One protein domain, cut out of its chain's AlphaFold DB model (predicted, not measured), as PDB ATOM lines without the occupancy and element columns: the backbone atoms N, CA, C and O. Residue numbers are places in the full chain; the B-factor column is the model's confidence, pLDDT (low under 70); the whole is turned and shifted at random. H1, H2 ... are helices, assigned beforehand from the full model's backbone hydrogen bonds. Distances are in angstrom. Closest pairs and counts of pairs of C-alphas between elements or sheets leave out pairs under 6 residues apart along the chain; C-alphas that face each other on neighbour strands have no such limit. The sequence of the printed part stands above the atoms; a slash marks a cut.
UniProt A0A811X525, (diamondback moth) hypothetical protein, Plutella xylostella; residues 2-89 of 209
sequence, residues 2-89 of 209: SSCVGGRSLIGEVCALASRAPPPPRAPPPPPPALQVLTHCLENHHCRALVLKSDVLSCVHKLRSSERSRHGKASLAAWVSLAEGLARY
ATOM      1  N   SER A   2     144.000 155.166 197.023       36.56
ATOM      2  CA  SER A   2     145.183 154.645 197.722       36.56
ATOM      3  C   SER A   2     146.436 154.985 196.926       36.56
ATOM      4  O   SER A   2     146.757 154.329 195.938       36.56
ATOM      5  N   SER A   3     147.120 156.046 197.340       32.12
ATOM      6  CA  SER A   3     148.478 156.358 196.918       32.12
ATOM      7  C   SER A   3     149.426 155.340 197.545       32.12
ATOM      8  O   SER A   3     149.689 155.385 198.747       32.12
ATOM      9  N   CYS A   4     149.941 154.412 196.743       38.00
ATOM     10  CA  CYS A   4     151.122 153.654 197.128       38.00
ATOM     11  C   CYS A   4     152.276 154.654 197.290       38.00
ATOM     12  O   CYS A   4     152.565 155.441 196.386       38.00
ATOM     13  N   VAL A   5     152.881 154.665 198.476       41.25
ATOM     14  CA  VAL A   5     154.048 155.481 198.824       41.25
ATOM     15  C   VAL A   5     155.132 155.262 197.759       41.25
ATOM     16  O   VAL A   5     155.574 154.135 197.560       41.25
ATOM     17  N   GLY A   6     155.524 156.320 197.038       42.41
ATOM     18  CA  GLY A   6     156.643 156.278 196.080       42.41
ATOM     19  C   GLY A   6     156.338 156.594 194.609       42.41
ATOM     20  O   GLY A   6     157.184 156.316 193.763       42.41
ATOM     21  N   GLY A   7     155.170 157.148 194.257       44.62
ATOM     22  CA  GLY A   7     154.900 157.667 192.898       44.62
ATOM     23  C   GLY A   7     154.842 156.611 191.781       44.62
ATOM     24  O   GLY A   7     154.631 156.944 190.618       44.62
ATOM     25  N   ARG A   8     155.002 155.330 192.121       49.00
ATOM     26  CA  ARG A   8     154.867 154.188 191.216       49.00
ATOM     27  C   ARG A   8     153.455 153.639 191.354       49.00
ATOM     28  O   ARG A   8     152.999 153.374 192.464       49.00
ATOM     29  N   SER A   9     152.744 153.489 190.237       59.12
ATOM     30  CA  SER A   9     151.428 152.851 190.273       59.12
ATOM     31  C   SER A   9     151.589 151.397 190.726       59.12
ATOM     32  O   SER A   9     152.553 150.731 190.346       59.12
ATOM     33  N   LEU A  10     150.631 150.890 191.507       52.56
ATOM     34  CA  LEU A  10     150.567 149.482 191.919       52.56
ATOM     35  C   LEU A  10     150.716 148.536 190.712       52.56
ATOM     36  O   LEU A  10     151.312 147.473 190.803       52.56
ATOM     37  N   ILE A  11     150.252 148.980 189.547       56.59
ATOM     38  CA  ILE A  11     150.346 148.273 188.270       56.59
ATOM     39  C   ILE A  11     151.780 148.298 187.702       56.59
ATOM     40  O   ILE A  11     152.248 147.290 187.179       56.59
ATOM     41  N   GLY A  12     152.517 149.403 187.847       54.44
ATOM     42  CA  GLY A  12     153.937 149.487 187.486       54.44
ATOM     43  C   GLY A  12     154.821 148.572 188.341       54.44
ATOM     44  O   GLY A  12     155.718 147.922 187.808       54.44
ATOM     45  N   GLU A  13     154.520 148.460 189.637       59.00
ATOM     46  CA  GLU A  13     155.106 147.470 190.556       59.00
ATOM     47  C   GLU A  13     154.776 146.040 190.114       59.00
ATOM     48  O   GLU A  13     155.668 145.211 189.990       59.00
ATOM     49  N   VAL A  14     153.520 145.761 189.766       56.56
ATOM     50  CA  VAL A  14     153.078 144.462 189.235       56.56
ATOM     51  C   VAL A  14     153.825 144.066 187.956       56.56
ATOM     52  O   VAL A  14     154.294 142.931 187.839       56.56
ATOM     53  N   CYS A  15     153.996 144.991 187.010       53.59
ATOM     54  CA  CYS A  15     154.767 144.758 185.789       53.59
ATOM     55  C   CYS A  15     156.277 144.602 186.069       53.59
ATOM     56  O   CYS A  15     156.956 143.811 185.405       53.59
ATOM     57  N   ALA A  16     156.815 145.319 187.061       57.78
ATOM     58  CA  ALA A  16     158.204 145.193 187.506       57.78
ATOM     59  C   ALA A  16     158.468 143.877 188.267       57.78
ATOM     60  O   ALA A  16     159.526 143.272 188.118       57.78
ATOM     61  N   LEU A  17     157.496 143.394 189.042       54.06
ATOM     62  CA  LEU A  17     157.550 142.119 189.757       54.06
ATOM     63  C   LEU A  17     157.437 140.935 188.793       54.06
ATOM     64  O   LEU A  17     158.212 139.987 188.904       54.06
ATOM     65  N   ALA A  18     156.565 141.027 187.781       51.78
ATOM     66  CA  ALA A  18     156.485 140.039 186.701       51.78
ATOM     67  C   ALA A  18     157.811 139.880 185.931       51.78
ATOM     68  O   ALA A  18     158.082 138.820 185.373       51.78
ATOM     69  N   SER A  19     158.653 140.918 185.920       48.88
ATOM     70  CA  SER A  19     159.966 140.907 185.264       48.88
ATOM     71  C   SER A  19     161.138 140.546 186.188       48.88
ATOM     72  O   SER A  19     162.245 140.364 185.683       48.88
ATOM     73  N   ARG A  20     160.933 140.410 187.511       50.56
ATOM     74  CA  ARG A  20     162.017 140.233 188.503       50.56
ATOM     75  C   ARG A  20     162.007 138.934 189.315       50.56
ATOM     76  O   ARG A  20     162.936 138.736 190.091       50.56
ATOM     77  N   ALA A  21     161.035 138.036 189.162       47.00
ATOM     78  CA  ALA A  21     161.020 136.789 189.934       47.00
ATOM     79  C   ALA A  21     161.927 135.699 189.306       47.00
ATOM     80  O   ALA A  21     161.696 135.300 188.164       47.00
ATOM     81  N   PRO A  22     162.950 135.170 190.008       47.22
ATOM     82  CA  PRO A  22     163.633 133.950 189.589       47.22
ATOM     83  C   PRO A  22     162.827 132.716 190.052       47.22
ATOM     84  O   PRO A  22     162.349 132.697 191.187       47.22
ATOM     85  N   PRO A  23     162.645 131.668 189.223       54.38
ATOM     86  CA  PRO A  23     161.929 130.468 189.649       54.38
ATOM     87  C   PRO A  23     162.854 129.489 190.399       54.38
ATOM     88  O   PRO A  23     164.042 129.405 190.071       54.38
ATOM     89  N   PRO A  24     162.333 128.665 191.330       55.84
ATOM     90  CA  PRO A  24     163.016 127.448 191.757       55.84
ATOM     91  C   PRO A  24     163.131 126.451 190.581       55.84
ATOM     92  O   PRO A  24     162.280 126.432 189.686       55.84
ATOM     93  N   PRO A  25     164.163 125.588 190.554       57.19
ATOM     94  CA  PRO A  25     164.665 124.951 189.329       57.19
ATOM     95  C   PRO A  25     163.758 123.905 188.645       57.19
ATOM     96  O   PRO A  25     164.152 123.372 187.608       57.19
ATOM     97  N   ARG A  26     162.564 123.575 189.163       56.44
ATOM     98  CA  ARG A  26     161.789 122.404 188.689       56.44
ATOM     99  C   ARG A  26     160.304 122.610 188.355       56.44
ATOM    100  O   ARG A  26     159.694 121.659 187.883       56.44
ATOM    101  N   ALA A  27     159.734 123.808 188.493       53.44
ATOM    102  CA  ALA A  27     158.324 124.057 188.152       53.44
ATOM    103  C   ALA A  27     158.173 125.135 187.060       53.44
ATOM    104  O   ALA A  27     159.008 126.046 186.993       53.44
ATOM    105  N   PRO A  28     157.143 125.066 186.189       49.88
ATOM    106  CA  PRO A  28     156.777 126.216 185.368       49.88
ATOM    107  C   PRO A  28     156.485 127.399 186.308       49.88
ATOM    108  O   PRO A  28     155.775 127.210 187.298       49.88
ATOM    109  N   PRO A  29     157.059 128.592 186.065       51.75
ATOM    110  CA  PRO A  29     156.803 129.735 186.926       51.75
ATOM    111  C   PRO A  29     155.301 130.029 186.914       51.75
ATOM    112  O   PRO A  29     154.705 130.017 185.828       51.75
ATOM    113  N   PRO A  30     154.671 130.254 188.081       52.16
ATOM    114  CA  PRO A  30     153.273 130.633 188.106       52.16
ATOM    115  C   PRO A  30     153.099 131.897 187.251       52.16
ATOM    116  O   PRO A  30     153.995 132.750 187.231       52.16
ATOM    117  N   PRO A  31     151.983 132.030 186.515       56.28
ATOM    118  CA  PRO A  31     151.645 133.301 185.885       56.28
ATOM    119  C   PRO A  31     151.761 134.408 186.940       56.28
ATOM    120  O   PRO A  31     151.407 134.162 188.096       56.28
ATOM    121  N   PRO A  32     152.281 135.597 186.590       65.31
ATOM    122  CA  PRO A  32     152.496 136.648 187.572       65.31
ATOM    123  C   PRO A  32     151.167 136.896 188.305       65.31
ATOM    124  O   PRO A  32     150.194 137.293 187.652       65.31
ATOM    125  N   PRO A  33     151.090 136.628 189.625       69.50
ATOM    126  CA  PRO A  33     149.825 136.515 190.361       69.50
ATOM    127  C   PRO A  33     148.983 137.781 190.236       69.50
ATOM    128  O   PRO A  33     147.758 137.750 190.225       69.50
ATOM    129  N   ALA A  34     149.647 138.908 190.030       74.00
ATOM    130  CA  ALA A  34     149.003 140.173 189.806       74.00
ATOM    131  C   ALA A  34     148.218 140.280 188.484       74.00
ATOM    132  O   ALA A  34     147.123 140.830 188.512       74.00
ATOM    133  N   LEU A  35     148.689 139.736 187.350       80.56
ATOM    134  CA  LEU A  35     147.881 139.736 186.115       80.56
ATOM    135  C   LEU A  35     146.629 138.872 186.281       80.56
ATOM    136  O   LEU A  35     145.563 139.249 185.807       80.56
ATOM    137  N   GLN A  36     146.733 137.757 187.010       81.44
ATOM    138  CA  GLN A  36     145.570 136.933 187.331       81.44
ATOM    139  C   GLN A  36     144.573 137.678 188.216       81.44
ATOM    140  O   GLN A  36     143.382 137.654 187.924       81.44
ATOM    141  N   VAL A  37     145.035 138.356 189.271       83.62
ATOM    142  CA  VAL A  37     144.164 139.173 190.131       83.62
ATOM    143  C   VAL A  37     143.445 140.237 189.305       83.62
ATOM    144  O   VAL A  37     142.229 140.360 189.414       83.62
ATOM    145  N   LEU A  38     144.161 140.941 188.419       86.44
ATOM    146  CA  LEU A  38     143.543 141.927 187.530       86.44
ATOM    147  C   LEU A  38     142.436 141.311 186.670       86.44
ATOM    148  O   LEU A  38     141.376 141.921 186.564       86.44
ATOM    149  N   THR A  39     142.640 140.106 186.123       87.88
ATOM    150  CA  THR A  39     141.619 139.387 185.343       87.88
ATOM    151  C   THR A  39     140.347 139.124 186.153       87.88
ATOM    152  O   THR A  39     139.252 139.329 185.637       87.88
ATOM    153  N   HIS A  40     140.464 138.739 187.428       87.88
ATOM    154  CA  HIS A  40     139.297 138.518 188.296       87.88
ATOM    155  C   HIS A  40     138.570 139.825 188.642       87.88
ATOM    156  O   HIS A  40     137.363 139.829 188.856       87.88
ATOM    157  N   CYS A  41     139.275 140.958 188.665       89.50
ATOM    158  CA  CYS A  41     138.663 142.255 188.943       89.50
ATOM    159  C   CYS A  41     137.874 142.836 187.757       89.50
ATOM    160  O   CYS A  41     137.167 143.826 187.937       89.50
ATOM    161  N   LEU A  42     137.984 142.266 186.551       92.56
ATOM    162  CA  LEU A  42     137.399 142.853 185.339       92.56
ATOM    163  C   LEU A  42     135.871 142.849 185.310       92.56
ATOM    164  O   LEU A  42     135.293 143.651 184.575       92.56
ATOM    165  N   GLU A  43     135.222 141.995 186.104       90.94
ATOM    166  CA  GLU A  43     133.761 141.972 186.226       90.94
ATOM    167  C   GLU A  43     133.220 143.298 186.770       90.94
ATOM    168  O   GLU A  43     132.173 143.784 186.336       90.94
ATOM    169  N   ASN A  44     133.980 143.950 187.654       93.06
ATOM    170  CA  ASN A  44     133.635 145.265 188.164       93.06
ATOM    171  C   ASN A  44     134.045 146.359 187.163       93.06
ATOM    172  O   ASN A  44     135.226 146.553 186.868       93.06
ATOM    173  N   HIS A  45     133.065 147.137 186.691       91.81
ATOM    174  CA  HIS A  45     133.286 148.230 185.738       91.81
ATOM    175  C   HIS A  45     134.338 149.248 186.213       91.81
ATOM    176  O   HIS A  45     135.153 149.710 185.418       91.81
ATOM    177  N   HIS A  46     134.364 149.593 187.506       91.19
ATOM    178  CA  HIS A  46     135.322 150.568 188.030       91.19
ATOM    179  C   HIS A  46     136.755 150.024 188.014       91.19
ATOM    180  O   HIS A  46     137.678 150.718 187.588       91.19
ATOM    181  N   CYS A  47     136.942 148.762 188.407       90.94
ATOM    182  CA  CYS A  47     138.235 148.089 188.323       90.94
ATOM    183  C   CYS A  47     138.711 147.984 186.873       90.94
ATOM    184  O   CYS A  47     139.852 148.332 186.579       90.94
ATOM    185  N   ARG A  48     137.828 147.587 185.952       93.75
ATOM    186  CA  ARG A  48     138.147 147.533 184.524       93.75
ATOM    187  C   ARG A  48     138.559 148.897 183.973       93.75
ATOM    188  O   ARG A  48     139.587 148.987 183.311       93.75
ATOM    189  N   ALA A  49     137.842 149.968 184.313       91.50
ATOM    190  CA  ALA A  49     138.207 151.323 183.905       91.50
ATOM    191  C   ALA A  49     139.596 151.742 184.425       91.50
ATOM    192  O   ALA A  49     140.349 152.395 183.705       91.50
ATOM    193  N   LEU A  50     139.965 151.356 185.653       90.12
ATOM    194  CA  LEU A  50     141.308 151.598 186.196       90.12
ATOM    195  C   LEU A  50     142.384 150.789 185.461       90.12
ATOM    196  O   LEU A  50     143.449 151.325 185.162       90.12
ATOM    197  N   VAL A  51     142.097 149.527 185.133       89.94
ATOM    198  CA  VAL A  51     142.988 148.666 184.340       89.94
ATOM    199  C   VAL A  51     143.189 149.237 182.936       89.94
ATOM    200  O   VAL A  51     144.322 149.308 182.471       89.94
ATOM    201  N   LEU A  52     142.132 149.707 182.274       91.31
ATOM    202  CA  LEU A  52     142.208 150.277 180.924       91.31
ATOM    203  C   LEU A  52     142.914 151.633 180.869       91.31
ATOM    204  O   LEU A  52     143.541 151.950 179.865       91.31
ATOM    205  N   LYS A  53     142.851 152.421 181.947       89.12
ATOM    206  CA  LYS A  53     143.644 153.652 182.099       89.12
ATOM    207  C   LYS A  53     145.124 153.383 182.372       89.12
ATOM    208  O   LYS A  53     145.908 154.327 182.436       89.12
ATOM    209  N   SER A  54     145.501 152.125 182.583       83.25
ATOM    210  CA  SER A  54     146.889 151.725 182.765       83.25
ATOM    211  C   SER A  54     147.494 151.212 181.460       83.25
ATOM    212  O   SER A  54     146.807 150.626 180.626       83.25
ATOM    213  N   ASP A  55     148.814 151.319 181.329       80.88
ATOM    214  CA  ASP A  55     149.564 150.809 180.173       80.88
ATOM    215  C   ASP A  55     149.755 149.276 180.186       80.88
ATOM    216  O   ASP A  55     150.665 148.738 179.547       80.88
ATOM    217  N   VAL A  56     148.929 148.532 180.934       85.31
ATOM    218  CA  VAL A  56     149.079 147.076 181.094       85.31
ATOM    219  C   VAL A  56     148.895 146.325 179.774       85.31
ATOM    220  O   VAL A  56     149.620 145.367 179.501       85.31
ATOM    221  N   LEU A  57     147.986 146.784 178.906       88.12
ATOM    222  CA  LEU A  57     147.827 146.210 177.572       88.12
ATOM    223  C   LEU A  57     149.074 146.481 176.715       88.12
ATOM    224  O   LEU A  57     149.610 145.560 176.102       88.12
ATOM    225  N   SER A  58     149.621 147.696 176.777       87.69
ATOM    226  CA  SER A  58     150.838 148.105 176.062       87.69
ATOM    227  C   SER A  58     152.095 147.328 176.492       87.69
ATOM    228  O   SER A  58     153.056 147.214 175.726       87.69
ATOM    229  N   CYS A  59     152.104 146.713 177.681       85.31
ATOM    230  CA  CYS A  59     153.216 145.874 178.144       85.31
ATOM    231  C   CYS A  59     153.477 144.643 177.258       85.31
ATOM    232  O   CYS A  59     154.580 144.091 177.313       85.31
ATOM    233  N   VAL A  60     152.530 144.255 176.394       86.94
ATOM    234  CA  VAL A  60     152.704 143.178 175.405       86.94
ATOM    235  C   VAL A  60     153.993 143.318 174.592       86.94
ATOM    236  O   VAL A  60     154.672 142.326 174.340       86.94
ATOM    237  N   HIS A  61     154.397 144.545 174.247       83.75
ATOM    238  CA  HIS A  61     155.626 144.799 173.494       83.75
ATOM    239  C   HIS A  61     156.871 144.295 174.231       83.75
ATOM    240  O   HIS A  61     157.747 143.671 173.632       83.75
ATOM    241  N   LYS A  62     156.921 144.517 175.549       81.00
ATOM    242  CA  LYS A  62     158.021 144.068 176.408       81.00
ATOM    243  C   LYS A  62     157.956 142.560 176.617       81.00
ATOM    244  O   LYS A  62     158.972 141.884 176.475       81.00
ATOM    245  N   LEU A  63     156.768 142.016 176.878       80.44
ATOM    246  CA  LEU A  63     156.587 140.580 177.113       80.44
ATOM    247  C   LEU A  63     157.008 139.738 175.904       80.44
ATOM    248  O   LEU A  63     157.678 138.721 176.070       80.44
ATOM    249  N   ARG A  64     156.727 140.213 174.685       78.81
ATOM    250  CA  ARG A  64     157.159 139.560 173.443       78.81
ATOM    251  C   ARG A  64     158.678 139.450 173.317       78.81
ATOM    252  O   ARG A  64     159.174 138.401 172.922       78.81
ATOM    253  N   SER A  65     159.428 140.487 173.695       77.12
ATOM    254  CA  SER A  65     160.900 140.413 173.683       77.12
ATOM    255  C   SER A  65     161.465 139.376 174.666       77.12
ATOM    256  O   SER A  65     162.557 138.858 174.452       77.12
ATOM    257  N   SER A  66     160.703 139.024 175.708       74.56
ATOM    258  CA  SER A  66     161.108 138.082 176.756       74.56
ATOM    259  C   SER A  66     160.529 136.667 176.580       74.56
ATOM    260  O   SER A  66     160.865 135.772 177.355       74.56
ATOM    261  N   GLU A  67     159.700 136.420 175.555       75.31
ATOM    262  CA  GLU A  67     158.939 135.167 175.359       75.31
ATOM    263  C   GLU A  67     159.819 133.905 175.330       75.31
ATOM    264  O   GLU A  67     159.394 132.831 175.751       75.31
ATOM    265  N   ARG A  68     161.080 134.035 174.893       78.69
ATOM    266  CA  ARG A  68     162.053 132.929 174.870       78.69
ATOM    267  C   ARG A  68     162.388 132.392 176.266       78.69
ATOM    268  O   ARG A  68     162.857 131.265 176.393       78.69
ATOM    269  N   SER A  69     162.160 133.183 177.314       80.12
ATOM    270  CA  SER A  69     162.336 132.755 178.699       80.12
ATOM    271  C   SER A  69     161.071 132.073 179.233       80.12
ATOM    272  O   SER A  69     159.948 132.443 178.888       80.12
ATOM    273  N   ARG A  70     161.227 131.099 180.143       74.06
ATOM    274  CA  ARG A  70     160.080 130.433 180.797       74.06
ATOM    275  C   ARG A  70     159.150 131.436 181.498       74.06
ATOM    276  O   ARG A  70     157.934 131.299 181.415       74.06
ATOM    277  N   HIS A  71     159.726 132.450 182.145       73.25
ATOM    278  CA  HIS A  71     158.985 133.527 182.808       73.25
ATOM    279  C   HIS A  71     158.258 134.441 181.817       73.25
ATOM    280  O   HIS A  71     157.098 134.790 182.040       73.25
ATOM    281  N   GLY A  72     158.905 134.792 180.706       78.62
ATOM    282  CA  GLY A  72     158.291 135.585 179.646       78.62
ATOM    283  C   GLY A  72     157.110 134.864 179.004       78.62
ATOM    284  O   GLY A  72     156.063 135.477 178.821       78.62
ATOM    285  N   LYS A  73     157.219 133.551 178.764       82.44
ATOM    286  CA  LYS A  73     156.105 132.732 178.261       82.44
ATOM    287  C   LYS A  73     154.917 132.697 179.230       82.44
ATOM    288  O   LYS A  73     153.785 132.901 178.802       82.44
ATOM    289  N   ALA A  74     155.158 132.479 180.525       82.56
ATOM    290  CA  ALA A  74     154.096 132.492 181.540       82.56
ATOM    291  C   ALA A  74     153.433 133.874 181.669       82.56
ATOM    292  O   ALA A  74     152.213 133.980 181.784       82.56
ATOM    293  N   SER A  75     154.230 134.941 181.589       82.94
ATOM    294  CA  SER A  75     153.738 136.320 181.632       82.94
ATOM    295  C   SER A  75     152.923 136.681 180.391       82.94
ATOM    296  O   SER A  75     151.886 137.327 180.516       82.94
ATOM    297  N   LEU A  76     153.347 136.234 179.205       87.44
ATOM    298  CA  LEU A  76     152.590 136.414 177.968       87.44
ATOM    299  C   LEU A  76     151.257 135.663 178.026       87.44
ATOM    300  O   LEU A  76     150.232 136.246 177.698       87.44
ATOM    301  N   ALA A  77     151.247 134.418 178.508       88.00
ATOM    302  CA  ALA A  77     150.014 133.653 178.680       88.00
ATOM    303  C   ALA A  77     149.036 134.351 179.643       88.00
ATOM    304  O   ALA A  77     147.858 134.498 179.329       88.00
ATOM    305  N   ALA A  78     149.528 134.856 180.779       88.06
ATOM    306  CA  ALA A  78     148.712 135.623 181.720       88.06
ATOM    307  C   ALA A  78     148.179 136.929 181.108       88.06
ATOM    308  O   ALA A  78     147.028 137.299 181.336       88.06
ATOM    309  N   TRP A  79     148.998 137.610 180.301       92.06
ATOM    310  CA  TRP A  79     148.580 138.795 179.558       92.06
ATOM    311  C   TRP A  79     147.496 138.467 178.525       92.06
ATOM    312  O   TRP A  79     146.522 139.206 178.418       92.06
ATOM    313  N   VAL A  80     147.612 137.344 177.811       93.44
ATOM    314  CA  VAL A  80     146.589 136.870 176.866       93.44
ATOM    315  C   VAL A  80     145.266 136.605 177.590       93.44
ATOM    316  O   VAL A  80     144.225 137.049 177.114       93.44
ATOM    317  N   SER A  81     145.291 135.968 178.767       93.69
ATOM    318  CA  SER A  81     144.082 135.768 179.581       93.69
ATOM    319  C   SER A  81     143.457 137.087 180.048       93.69
ATOM    320  O   SER A  81     142.235 137.223 180.028       93.69
ATOM    321  N   LEU A  82     144.275 138.073 180.434       93.88
ATOM    322  CA  LEU A  82     143.792 139.415 180.772       93.88
ATOM    323  C   LEU A  82     143.147 140.096 179.555       93.88
ATOM    324  O   LEU A  82     142.060 140.660 179.673       93.88
ATOM    325  N   ALA A  83     143.793 140.030 178.388       95.44
ATOM    326  CA  ALA A  83     143.283 140.597 177.144       95.44
ATOM    327  C   ALA A  83     141.955 139.947 176.723       95.44
ATOM    328  O   ALA A  83     141.033 140.653 176.317       95.44
ATOM    329  N   GLU A  84     141.823 138.626 176.873       95.81
ATOM    330  CA  GLU A  84     140.560 137.918 176.644       95.81
ATOM    331  C   GLU A  84     139.469 138.383 177.611       95.81
ATOM    332  O   GLU A  84     138.367 138.708 177.171       95.81
ATOM    333  N   GLY A  85     139.775 138.466 178.910       96.12
ATOM    334  CA  GLY A  85     138.836 138.951 179.921       96.12
ATOM    335  C   GLY A  85     138.362 140.380 179.641       96.12
ATOM    336  O   GLY A  85     137.173 140.667 179.754       96.12
ATOM    337  N   LEU A  86     139.266 141.263 179.206       96.31
ATOM    338  CA  LEU A  86     138.934 142.639 178.831       96.31
ATOM    339  C   LEU A  86     138.057 142.694 177.580       96.31
ATOM    340  O   LEU A  86     137.071 143.427 177.561       96.31
ATOM    341  N   ALA A  87     138.377 141.902 176.557       97.12
ATOM    342  CA  ALA A  87     137.665 141.918 175.282       97.12
ATOM    343  C   ALA A  87     136.200 141.468 175.380       97.12
ATOM    344  O   ALA A  87     135.414 141.756 174.479       97.12
ATOM    345  N   ARG A  88     135.808 140.791 176.469       96.44
ATOM    346  CA  ARG A  88     134.404 140.449 176.758       96.44
ATOM    347  C   ARG A  88     133.530 141.677 177.008       96.44
ATOM    348  O   ARG A  88     132.311 141.563 176.897       96.44
ATOM    349  N   TYR A  89     134.128 142.831 177.292       96.88
ATOM    350  CA  TYR A  89     133.445 144.102 177.509       96.88
ATOM    351  C   TYR A  89     133.765 145.089 176.381       96.88
ATOM    352  O   TYR A  89     134.829 145.026 175.767       96.88
TER     353      TYR A  89
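This is residues 2 to 89 of the 209 residues of the protein "(diamondback moth) hypothetical protein" of Plutella xylostella (UniProt A0A811X525). The longest helix, H5, runs between two shorter helices nearly in line with it: H2 along the part nearer its end and H4 along the part nearer its beginning. H3 folds back after H2 at one end of the domain, H1 lies near H2 and H5 with a looser fit, and the long link of residues 19 to 32 makes a wide loop toward the end away from H3. The printed part has 88 residues with five named helices, in the order H1, H2, H3, H4, H5, and no named strand; the class is all helix. The whole is compact, with a radius of gyration of the C-alphas of 13.2 A and spans of 39 by 33 by 21 A.

H1, residues 10 to 18, touches no helix. It is close to but not clearly touching H2, residues 33 to 41, at a steep tilt of 43 degrees, opposite ways; the closest C-alphas are those of Val 14 and Ala 34, 5.9 A apart. H2 forms a helical hairpin with H3, residues 45 to 52, at a steep tilt of 41 degrees. These two only just touch, with 3 pairs of C-alphas within 8 A, the closest being those of Cys 41 and Cys 47 at 5.9 A. H4, residues 60 to 66, is apart from H1, H2 and H3. H4 forms a second helical hairpin with H5, residues 70 to 87, at a shallow tilt of 16 degrees; H5 touches it with residues 72 to 79 alone, and the closest C-alphas are those of Ser 66 and Gly 72, 4.7 A apart. H5 touches H2 with residues 78 to 86 alone, the same way at a shallow tilt of 8 degrees; the closest C-alphas are those of Thr 39 and Leu 82, 5.1 A apart. H5 is close to but not clearly touching H1, with the C-alphas of Ala 18 and Ser 75 closest at 6.9 A. In H1, H2, H3 and H5 every O i to N i+4 pair is within hydrogen-bond range; in H4 2 of 3 are.

H1 begins at C-alpha 10, (150.567, 149.482, 191.919), and is 12.3 A long. H2 begins at C-alpha 33, (149.825, 136.515, 190.361), and is 12.6 A long. H3 measures 10.3 A and H4 9.9 A. H5 is 25.8 A long and ends at C-alpha 87, (137.665, 141.918, 175.282).

The two C-alphas farthest apart are those of Pro 25 and His 45, 39.2 A. The printed part, residues 2 to 89, has no cut. The link from H1 to H2 is long, with 14 residues; that from H3 to H4 is short, and those from H2 to H3 and from H4 to H5 are tight. The mean pLDDT of the printed part is 74.0, and residues 2 to 33 are under 70.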